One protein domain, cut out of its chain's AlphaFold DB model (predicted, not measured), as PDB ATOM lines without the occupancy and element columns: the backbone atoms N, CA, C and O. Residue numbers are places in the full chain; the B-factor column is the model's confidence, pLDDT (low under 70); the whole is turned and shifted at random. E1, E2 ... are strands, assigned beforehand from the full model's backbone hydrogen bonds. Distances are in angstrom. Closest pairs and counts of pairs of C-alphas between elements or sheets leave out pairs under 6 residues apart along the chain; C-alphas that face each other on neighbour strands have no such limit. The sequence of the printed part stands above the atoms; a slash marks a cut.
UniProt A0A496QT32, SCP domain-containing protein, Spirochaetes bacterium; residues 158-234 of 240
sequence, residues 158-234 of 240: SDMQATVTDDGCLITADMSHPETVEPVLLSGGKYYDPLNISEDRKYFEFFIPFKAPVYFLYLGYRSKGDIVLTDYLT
ATOM      1  N   SER A 158      74.225  92.911 115.596       90.19
ATOM      2  CA  SER A 158      74.679  94.282 115.335       90.19
ATOM      3  C   SER A 158      73.897  94.907 114.183       90.19
ATOM      4  O   SER A 158      73.059  94.253 113.568       90.19
ATOM      5  N   ASP A 159      74.099  96.208 113.964       89.81
ATOM      6  CA  ASP A 159      73.555  96.935 112.806       89.81
ATOM      7  C   ASP A 159      72.035  96.783 112.620       89.81
ATOM      8  O   ASP A 159      71.503  96.828 111.513       89.81
ATOM      9  N   MET A 160      71.333  96.635 113.750       90.56
ATOM     10  CA  MET A 160      69.891  96.435 113.817       90.56
ATOM     11  C   MET A 160      69.139  97.662 113.303       90.56
ATOM     12  O   MET A 160      69.271  98.762 113.847       90.56
ATOM     13  N   GLN A 161      68.286  97.450 112.308       89.38
ATOM     14  CA  GLN A 161      67.419  98.469 111.733       89.38
ATOM     15  C   GLN A 161      65.982  97.970 111.702       89.38
ATOM     16  O   GLN A 161      65.713  96.793 111.476       89.38
ATOM     17  N   ALA A 162      65.048  98.883 111.940       89.50
ATOM     18  CA  ALA A 162      63.628  98.629 111.788       89.50
ATOM     19  C   ALA A 162      63.038  99.757 110.944       89.50
ATOM     20  O   ALA A 162      62.952 100.902 111.395       89.50
ATOM     21  N   THR A 163      62.669  99.416 109.714       88.00
ATOM     22  CA  THR A 163      62.220 100.347 108.682       88.00
ATOM     23  C   THR A 163      60.742 100.129 108.425       88.00
ATOM     24  O   THR A 163      60.284  99.005 108.218       88.00
ATOM     25  N   VAL A 164      59.981 101.216 108.448       86.81
ATOM     26  CA  VAL A 164      58.559 101.197 108.115       86.81
ATOM     27  C   VAL A 164      58.385 101.213 106.591       86.81
ATOM     28  O   VAL A 164      58.982 102.049 105.916       86.81
ATOM     29  N   THR A 165      57.577 100.295 106.061       87.25
ATOM     30  CA  THR A 165      57.155 100.229 104.650       87.25
ATOM     31  C   THR A 165      55.667 100.575 104.526       87.25
ATOM     32  O   THR A 165      55.000 100.821 105.531       87.25
ATOM     33  N   ASP A 166      55.123 100.596 103.305       87.38
ATOM     34  CA  ASP A 166      53.702 100.907 103.064       87.38
ATOM     35  C   ASP A 166      52.744  99.865 103.681       87.38
ATOM     36  O   ASP A 166      51.592 100.147 104.012       87.38
ATOM     37  N   ASP A 167      53.228  98.642 103.845       89.25
ATOM     38  CA  ASP A 167      52.476  97.430 104.150       89.25
ATOM     39  C   ASP A 167      52.959  96.710 105.423       89.25
ATOM     40  O   ASP A 167      52.315  95.755 105.884       89.25
ATOM     41  N   GLY A 168      54.026  97.196 106.059       89.81
ATOM     42  CA  GLY A 168      54.536  96.631 107.301       89.81
ATOM     43  C   GLY A 168      55.818  97.270 107.822       89.81
ATOM     44  O   GLY A 168      56.114  98.441 107.606       89.81
ATOM     45  N   CYS A 169      56.580  96.474 108.562       90.62
ATOM     46  CA  CYS A 169      57.892  96.831 109.071       90.62
ATOM     47  C   CYS A 169      58.901  95.752 108.680       90.62
ATOM     48  O   CYS A 169      58.697  94.576 108.986       90.62
ATOM     49  N   LEU A 170      59.980  96.170 108.018       92.25
ATOM     50  CA  LEU A 170      61.148  95.352 107.721       92.25
ATOM     51  C   LEU A 170      62.174  95.538 108.841       92.25
ATOM     52  O   LEU A 170      62.560  96.664 109.149       92.25
ATOM     53  N   ILE A 171      62.613  94.440 109.445       93.31
ATOM     54  CA  ILE A 171      63.660  94.428 110.463       93.31
ATOM     55  C   ILE A 171      64.863  93.712 109.875       93.31
ATOM     56  O   ILE A 171      64.725  92.591 109.391       93.31
ATOM     57  N   THR A 172      66.031  94.334 109.955       92.88
ATOM     58  CA  THR A 172      67.291  93.775 109.466       92.88
ATOM     59  C   THR A 172      68.348  93.857 110.555       92.88
ATOM     60  O   THR A 172      68.299  94.754 111.401       92.88
ATOM     61  N   ALA A 173      69.270  92.900 110.589       92.69
ATOM     62  CA  ALA A 173      70.420  92.945 111.484       92.69
ATOM     63  C   ALA A 173      71.523  91.989 111.025       92.69
ATOM     64  O   ALA A 173      71.258  90.991 110.345       92.69
ATOM     65  N   ASP A 174      72.731  92.265 111.502       91.31
ATOM     66  CA  ASP A 174      73.889  91.401 111.337       91.31
ATOM     67  C   ASP A 174      74.029  90.439 112.528       91.31
ATOM     68  O   ASP A 174      73.685  90.772 113.664       91.31
ATOM     69  N   MET A 175      74.552  89.236 112.287       87.56
ATOM     70  CA  MET A 175      74.829  88.206 113.291       87.56
ATOM     71  C   MET A 175      76.321  88.141 113.606       87.56
ATOM     72  O   MET A 175      77.144  87.807 112.755       87.56
ATOM     73  N   SER A 176      76.673  88.358 114.872       77.81
ATOM     74  CA  SER A 176      78.066  88.307 115.332       77.81
ATOM     75  C   SER A 176      78.589  86.870 115.511       77.81
ATOM     76  O   SER A 176      79.796  86.657 115.559       77.81
ATOM     77  N   HIS A 177      77.700  85.870 115.611       69.81
ATOM     78  CA  HIS A 177      78.048  84.455 115.836       69.81
ATOM     79  C   HIS A 177      77.181  83.498 114.985       69.81
ATOM     80  O   HIS A 177      76.313  82.810 115.524       69.81
ATOM     81  N   PRO A 178      77.408  83.421 113.662       58.97
ATOM     82  CA  PRO A 178      76.480  82.825 112.685       58.97
ATOM     83  C   PRO A 178      76.302  81.296 112.790       58.97
ATOM     84  O   PRO A 178      75.320  80.737 112.302       58.97
ATOM     85  N   GLU A 179      77.237  80.612 113.452       57.66
ATOM     86  CA  GLU A 179      77.391  79.150 113.429       57.66
ATOM     87  C   GLU A 179      76.364  78.388 114.298       57.66
ATOM     88  O   GLU A 179      76.226  77.174 114.166       57.66
ATOM     89  N   THR A 180      75.669  79.052 115.235       60.72
ATOM     90  CA  THR A 180      74.881  78.349 116.282       60.72
ATOM     91  C   THR A 180      73.540  78.987 116.643       60.72
ATOM     92  O   THR A 180      72.874  78.520 117.569       60.72
ATOM     93  N   VAL A 181      73.129  80.035 115.928       70.38
ATOM     94  CA  VAL A 181      71.939  80.823 116.268       70.38
ATOM     95  C   VAL A 181      70.956  80.861 115.103       70.38
ATOM     96  O   VAL A 181      71.322  81.117 113.955       70.38
ATOM     97  N   GLU A 182      69.690  80.588 115.401       86.94
ATOM     98  CA  GLU A 182      68.568  80.868 114.504       86.94
ATOM     99  C   GLU A 182      67.841  82.094 115.054       86.94
ATOM    100  O   GLU A 182      67.288  82.005 116.158       86.94
ATOM    101  N   PRO A 183      67.872  83.241 114.355       92.25
ATOM    102  CA  PRO A 183      67.277  84.460 114.871       92.25
ATOM    103  C   PRO A 183      65.762  84.289 115.001       92.25
ATOM    104  O   PRO A 183      65.112  83.604 114.212       92.25
ATOM    105  N   VAL A 184      65.192  84.935 116.011       94.56
ATOM    106  CA  VAL A 184      63.752  85.000 116.238       94.56
ATOM    107  C   VAL A 184      63.372  86.417 116.631       94.56
ATOM    108  O   VAL A 184      64.067  87.071 117.411       94.56
ATOM    109  N   LEU A 185      62.243  86.878 116.107       94.81
ATOM    110  CA  LEU A 185      61.664  88.162 116.469       94.81
ATOM    111  C   LEU A 185      60.389  87.927 117.272       94.81
ATOM    112  O   LEU A 185      59.516  87.168 116.860       94.81
ATOM    113  N   LEU A 186      60.260  88.590 118.415       93.94
ATOM    114  CA  LEU A 186      59.032  88.635 119.196       93.94
ATOM    115  C   LEU A 186      58.405  90.025 119.059       93.94
ATOM    116  O   LEU A 186      59.001  91.032 119.447       93.94
ATOM    117  N   SER A 187      57.171  90.068 118.560       92.38
ATOM    118  CA  SER A 187      56.372  91.291 118.499       92.38
ATOM    119  C   SER A 187      54.896  91.006 118.725       92.38
ATOM    120  O   SER A 187      54.357  90.013 118.237       92.38
ATOM    121  N   GLY A 188      54.230  91.855 119.506       87.50
ATOM    122  CA  GLY A 188      52.788  91.744 119.736       87.50
ATOM    123  C   GLY A 188      52.340  90.407 120.338       87.50
ATOM    124  O   GLY A 188      51.234  89.948 120.067       87.50
ATOM    125  N   GLY A 189      53.214  89.756 121.115       88.62
ATOM    126  CA  GLY A 189      52.971  88.431 121.695       88.62
ATOM    127  C   GLY A 189      53.122  87.261 120.715       88.62
ATOM    128  O   GLY A 189      52.789  86.134 121.071       88.62
ATOM    129  N   LYS A 190      53.618  87.504 119.496       91.25
ATOM    130  CA  LYS A 190      53.866  86.480 118.476       91.25
ATOM    131  C   LYS A 190      55.347  86.393 118.135       91.25
ATOM    132  O   LYS A 190      56.019  87.416 118.004       91.25
ATOM    133  N   TYR A 191      55.822  85.165 117.966       93.25
ATOM    134  CA  TYR A 191      57.139  84.898 117.405       93.25
ATOM    135  C   TYR A 191      57.056  84.854 115.881       93.25
ATOM    136  O   TYR A 191      56.107  84.303 115.323       93.25
ATOM    137  N   TYR A 192      58.059  85.433 115.239       93.44
ATOM    138  CA  TYR A 192      58.251  85.442 113.801       93.44
ATOM    139  C   TYR A 192      59.565  84.739 113.489       93.44
ATOM    140  O   TYR A 192      60.552  84.902 114.216       93.44
ATOM    141  N   ASP A 193      59.554  83.974 112.406       93.88
ATOM    142  CA  ASP A 193      60.748  83.403 111.797       93.88
ATOM    143  C   ASP A 193      61.301  84.357 110.735       93.88
ATOM    144  O   ASP A 193      60.540  85.168 110.190       93.88
ATOM    145  N   PRO A 194      62.618  84.318 110.480       93.62
ATOM    146  CA  PRO A 194      63.235  85.205 109.509       93.62
ATOM    147  C   PRO A 194      62.637  84.947 108.129       93.62
ATOM    148  O   PRO A 194      62.498  83.804 107.694       93.62
ATOM    149  N   LEU A 195      62.289  86.032 107.441       94.56
ATOM    150  CA  LEU A 195      61.891  86.018 106.038       94.56
ATOM    151  C   LEU A 195      63.058  85.557 105.161       94.56
ATOM    152  O   LEU A 195      62.863  84.795 104.217       94.56
ATOM    153  N   ASN A 196      64.259  86.032 105.489       93.38
ATOM    154  CA  ASN A 196      65.486  85.709 104.783       93.38
ATOM    155  C   ASN A 196      66.654  85.596 105.768       93.38
ATOM    156  O   ASN A 196      66.718  86.323 106.760       93.38
ATOM    157  N   ILE A 197      67.591  84.702 105.466       91.12
ATOM    158  CA  ILE A 197      68.911  84.628 106.095       91.12
ATOM    159  C   ILE A 197      69.911  84.543 104.945       91.12
ATOM    160  O   ILE A 197      69.734  83.726 104.042       91.12
ATOM    161  N   SER A 198      70.949  85.381 104.962       89.94
ATOM    162  CA  SER A 198      72.002  85.340 103.945       89.94
ATOM    163  C   SER A 198      72.704  83.978 103.916       89.94
ATOM    164  O   SER A 198      72.771  83.275 104.924       89.94
ATOM    165  N   GLU A 199      73.268  83.594 102.766       86.19
ATOM    166  CA  GLU A 199      73.956  82.300 102.613       86.19
ATOM    167  C   GLU A 199      75.129  82.132 103.593       86.19
ATOM    168  O   GLU A 199      75.352  81.045 104.123       86.19
ATOM    169  N   ASP A 200      75.844  83.222 103.886       84.81
ATOM    170  CA  ASP A 200      76.928  83.258 104.873       84.81
ATOM    171  C   ASP A 200      76.433  83.352 106.326       84.81
ATOM    172  O   ASP A 200      77.241  83.396 107.257       84.81
ATOM    173  N   ARG A 201      75.109  83.387 106.519       81.31
ATOM    174  CA  ARG A 201      74.408  83.521 107.799       81.31
ATOM    175  C   ARG A 201      74.856  84.719 108.628       81.31
ATOM    176  O   ARG A 201      74.718  84.694 109.846       81.31
ATOM    177  N   LYS A 202      75.388  85.769 108.006       85.69
ATOM    178  CA  LYS A 202      75.772  86.995 108.714       85.69
ATOM    179  C   LYS A 202      74.665  88.025 108.775       85.69
ATOM    180  O   LYS A 202      74.794  88.946 109.560       85.69
ATOM    181  N   TYR A 203      73.596  87.861 108.011       89.50
ATOM    182  CA  TYR A 203      72.526  88.839 107.898       89.50
ATOM    183  C   TYR A 203      71.168  88.140 107.870       89.50
ATOM    184  O   TYR A 203      71.037  87.035 107.333       89.50
ATOM    185  N   PHE A 204      70.147  88.768 108.448       92.56
ATOM    186  CA  PHE A 204      68.773  88.281 108.369       92.56
ATOM    187  C   PHE A 204      67.760  89.409 108.248       92.56
ATOM    188  O   PHE A 204      68.007  90.556 108.625       92.56
ATOM    189  N   GLU A 205      66.576  89.029 107.779       94.88
ATOM    190  CA  GLU A 205      65.439  89.918 107.601       94.88
ATOM    191  C   GLU A 205      64.195  89.316 108.244       94.88
ATOM    192  O   GLU A 205      63.915  88.129 108.093       94.88
ATOM    193  N   PHE A 206      63.405  90.149 108.910       95.19
ATOM    194  CA  PHE A 206      62.037  89.840 109.310       95.19
ATOM    195  C   PHE A 206      61.088  90.854 108.692       95.19
ATOM    196  O   PHE A 206      61.429  92.026 108.553       95.19
ATOM    197  N   PHE A 207      59.860  90.430 108.413       93.25
ATOM    198  CA  PHE A 207      58.798  91.333 107.990       93.25
ATOM    199  C   PHE A 207      57.561  91.150 108.867       93.25
ATOM    200  O   PHE A 207      57.035  90.042 108.987       93.25
ATOM    201  N   ILE A 208      57.084  92.242 109.471       91.25
ATOM    202  CA  ILE A 208      55.823  92.265 110.215       91.25
ATOM    203  C   ILE A 208      54.798  93.090 109.428       91.25
ATOM    204  O   ILE A 208      54.960  94.306 109.332       91.25
ATOM    205  N   PRO A 209      53.719  92.487 108.894       89.31
ATOM    206  CA  PRO A 209      52.691  93.239 108.181       89.31
ATOM    207  C   PRO A 209      51.895  94.131 109.144       89.31
ATOM    208  O   PRO A 209      51.593  93.707 110.256       89.31
ATOM    209  N   PHE A 210      51.439  95.311 108.716       83.31
ATOM    210  CA  PHE A 210      50.675  96.233 109.583       83.31
ATOM    211  C   PHE A 210      49.330  95.704 110.077       83.31
ATOM    212  O   PHE A 210      48.780  96.180 111.068       83.31
ATOM    213  N   LYS A 211      48.787  94.692 109.400       81.25
ATOM    214  CA  LYS A 211      47.605  93.971 109.885       81.25
ATOM    215  C   LYS A 211      47.903  93.172 111.161       81.25
ATOM    216  O   LYS A 211      46.971  92.712 111.817       81.25
ATOM    217  N   ALA A 212      49.177  92.980 111.501       74.75
ATOM    218  CA  ALA A 212      49.618  92.413 112.761       74.75
ATOM    219  C   ALA A 212      49.913  93.532 113.779       74.75
ATOM    220  O   ALA A 212      50.439  94.585 113.422       74.75
ATOM    221  N   PRO A 213      49.598  93.313 115.064       66.88
ATOM    222  CA  PRO A 213      49.908  94.284 116.099       66.88
ATOM    223  C   PRO A 213      51.425  94.413 116.296       66.88
ATOM    224  O   PRO A 213      52.092  93.431 116.627       66.88
ATOM    225  N   VAL A 214      51.953  95.632 116.167       68.75
ATOM    226  CA  VAL A 214      53.341  95.973 116.512       68.75
ATOM    227  C   VAL A 214      53.328  96.834 117.776       68.75
ATOM    228  O   VAL A 214      53.050  98.026 117.719       68.75
ATOM    229  N   TYR A 215      53.595  96.221 118.931       75.94
ATOM    230  CA  TYR A 215      53.653  96.930 120.226       75.94
ATOM    231  C   TYR A 215      55.082  97.113 120.743       75.94
ATOM    232  O   TYR A 215      55.387  98.074 121.441       75.94
ATOM    233  N   PHE A 216      55.947  96.158 120.425       86.81
ATOM    234  CA  PHE A 216      57.343  96.092 120.832       86.81
ATOM    235  C   PHE A 216      58.078  95.174 119.860       86.81
ATOM    236  O   PHE A 216      57.449  94.332 119.213       86.81
ATOM    237  N   LEU A 217      59.393  95.321 119.770       91.62
ATOM    238  CA  LEU A 217      60.254  94.463 118.969       91.62
ATOM    239  C   LEU A 217      61.354  93.925 119.877       91.62
ATOM    240  O   LEU A 217      62.135  94.712 120.411       91.62
ATOM    241  N   TYR A 218      61.406  92.607 120.049       94.25
ATOM    242  CA  TYR A 218      62.514  91.937 120.723       94.25
ATOM    243  C   TYR A 218      63.185  90.955 119.777       94.25
ATOM    244  O   TYR A 218      62.524  90.045 119.277       94.25
ATOM    245  N   LEU A 219      64.487  91.119 119.569       93.94
ATOM    246  CA  LEU A 219      65.304  90.125 118.891       93.94
ATOM    247  C   LEU A 219      65.886  89.141 119.900       93.94
ATOM    248  O   LEU A 219      66.186  89.455 121.056       93.94
ATOM    249  N   GLY A 220      66.025  87.916 119.432       93.25
ATOM    250  CA  GLY A 220      66.624  86.823 120.162       93.25
ATOM    251  C   GLY A 220      67.055  85.728 119.212       93.25
ATOM    252  O   GLY A 220      66.975  85.867 117.993       93.25
ATOM    253  N   TYR A 221      67.464  84.604 119.775       91.38
ATOM    254  CA  TYR A 221      67.797  83.413 119.011       91.38
ATOM    255  C   TYR A 221      67.239  82.157 119.663       91.38
ATOM    256  O   TYR A 221      66.991  82.107 120.871       91.38
ATOM    257  N   ARG A 222      67.066  81.115 118.851       89.75
ATOM    258  CA  ARG A 222      66.821  79.760 119.339       89.75
ATOM    259  C   ARG A 222      68.144  79.074 119.643       89.75
ATOM    260  O   ARG A 222      69.070  79.113 118.836       89.75
ATOM    261  N   SER A 223      68.226  78.431 120.802       83.38
ATOM    262  CA  SER A 223      69.362  77.600 121.197       83.38
ATOM    263  C   SER A 223      68.866  76.391 121.981       83.38
ATOM    264  O   SER A 223      68.203  76.541 123.001       83.38
ATOM    265  N   LYS A 224      69.177  75.180 121.500       82.00
ATOM    266  CA  LYS A 224      68.819  73.902 122.153       82.00
ATOM    267  C   LYS A 224      67.326  73.750 122.502       82.00
ATOM    268  O   LYS A 224      66.988  73.089 123.477       82.00
ATOM    269  N   GLY A 225      66.443  74.327 121.687       81.69
ATOM    270  CA  GLY A 225      64.989  74.289 121.891       81.69
ATOM    271  C   GLY A 225      64.428  75.448 122.719       81.69
ATOM    272  O   GLY A 225      63.215  75.636 122.724       81.69
ATOM    273  N   ASP A 226      65.285  76.262 123.338       87.75
ATOM    274  CA  ASP A 226      64.882  77.456 124.079       87.75
ATOM    275  C   ASP A 226      64.974  78.713 123.207       87.75
ATOM    276  O   ASP A 226      65.845  78.828 122.342       87.75
ATOM    277  N   ILE A 227      64.100  79.686 123.471       91.31
ATOM    278  CA  ILE A 227      64.198  81.038 122.914       91.31
ATOM    279  C   ILE A 227      64.886  81.944 123.932       91.31
ATOM    280  O   ILE A 227      64.410  82.120 125.055       91.31
ATOM    281  N   VAL A 228      65.980  82.571 123.509       91.00
ATOM    282  CA  VAL A 228      66.716  83.560 124.293       91.00
ATOM    283  C   VAL A 228      66.529  84.923 123.646       91.00
ATOM    284  O   VAL A 228      67.113  85.204 122.607       91.00
ATOM    285  N   LEU A 229      65.711  85.777 124.264       93.56
ATOM    286  CA  LEU A 229      65.605  87.184 123.874       93.56
ATOM    287  C   LEU A 229      66.794  87.960 124.439       93.56
ATOM    288  O   LEU A 229      67.082  87.860 125.638       93.56
ATOM    289  N   THR A 230      67.457  88.736 123.588       93.38
ATOM    290  CA  THR A 230      68.677  89.471 123.942       93.38
ATOM    291  C   THR A 230      68.530  90.963 123.779       93.38
ATOM    292  O   THR A 230      69.053  91.688 124.617       93.38
ATOM    293  N   ASP A 231      67.773  91.426 122.789       94.44
ATOM    294  CA  ASP A 231      67.750  92.830 122.401       94.44
ATOM    295  C   ASP A 231      66.321  93.335 122.239       94.44
ATOM    296  O   ASP A 231      65.433  92.596 121.817       94.44
ATOM    297  N   TYR A 232      66.086  94.607 122.546       92.06
ATOM    298  CA  TYR A 232      64.919  95.325 122.037       92.06
ATOM    299  C   TYR A 232      65.324  96.237 120.886       92.06
ATOM    300  O   TYR A 232      66.437  96.760 120.845       92.06
ATOM    301  N   LEU A 233      64.382  96.470 119.978       87.38
ATOM    302  CA  LEU A 233      64.551  97.402 118.878       87.38
ATOM    303  C   LEU A 233      63.567  98.542 119.051       87.38
ATOM    304  O   LEU A 233      62.382  98.346 119.332       87.38
ATOM    305  N   THR A 234      64.077  99.747 118.858       76.25
ATOM    306  CA  THR A 234      63.244 100.936 118.774       76.25
ATOM    307  C   THR A 234      62.913 101.166 117.309       76.25
ATOM    308  O   THR A 234      63.814 101.312 116.487       76.25
TER     309      THR A 234
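This is residues 158 to 234 of the 240 residues of the protein "SCP domain-containing protein" of Spirochaetes bacterium (UniProt A0A496QT32). Two antiparallel sheets stand face to face as a small sandwich, the strongly twisted four-strand sheet E4 E3 E6 E7 over the three-strand sheet E1 E2 E5, with the strands of the one at 48 degrees to those of the other. The chain changes from one sheet to the other three times, at the links E2 to E3, E4 to E5 and E5 to E6. The printed part has 77 residues with seven named strands, E1 to E7 in order along the chain, and no named helix; the class is all strand. It is compact, with a radius of gyration of the C-alphas of 11.8 A, and spans 33 by 23 by 18 A.

In the larger sheet, E4 is residues 190 to 192, E3 is residues 182 to 187 and measures 16.5 A, E6 is residues 217 to 223 and measures 19.3 A, and E7 is residues 226 to 233 and measures 20.6 A. E7 bends by 53 degrees at residue 230 and ends with C-alpha 233 at (64.551, 97.402, 118.878). In the other sheet, E1 is residues 158 to 164, 19.0 A, and begins with C-alpha 158 at (74.679, 94.282, 115.335). E2 is residues 168 to 175, 22.8 A, and E5 is residues 203 to 209, 20.3 A.

The larger sheet runs E4, E3, E6, E7, with E4 and E7 as edge strands. E3 and E6 are antiparallel at 147 degrees, with N 184 and O 220 within hydrogen-bond range at 2.8 A. E6 and E7 form a hairpin, with N 221 and O 228 2.9 A apart. E3 and E4 form another, with N 192 and O 185 2.8 A apart. In the sheet E1, E2, E5, the hairpin of E1 and E2 has N 161 and O 172 at 2.8 A, and E2 and E5 have N 171 and O 206 at 2.8 A. Residues 196 to 197 pair antiparallel with residues 204 to 205 of E5. Between the two sheets, the closest C-alphas of E3 and E5 are those of Leu 185 and Phe 206, 7.4 A apart, and those of E1 and E7 are Ala 162 and Leu 233, 7.3 A apart. E2 and E6 are apart.

The two C-alphas farthest apart are those of Asp 166 and Lys 224, at 36.4 A. The printed part has no cut, and no link is long; the links E1 to E2, E3 to E4 and E6 to E7 are tight. The mean pLDDT of the printed part is 87.1, and residues 177 to 180 and 213 to 214 are under 70.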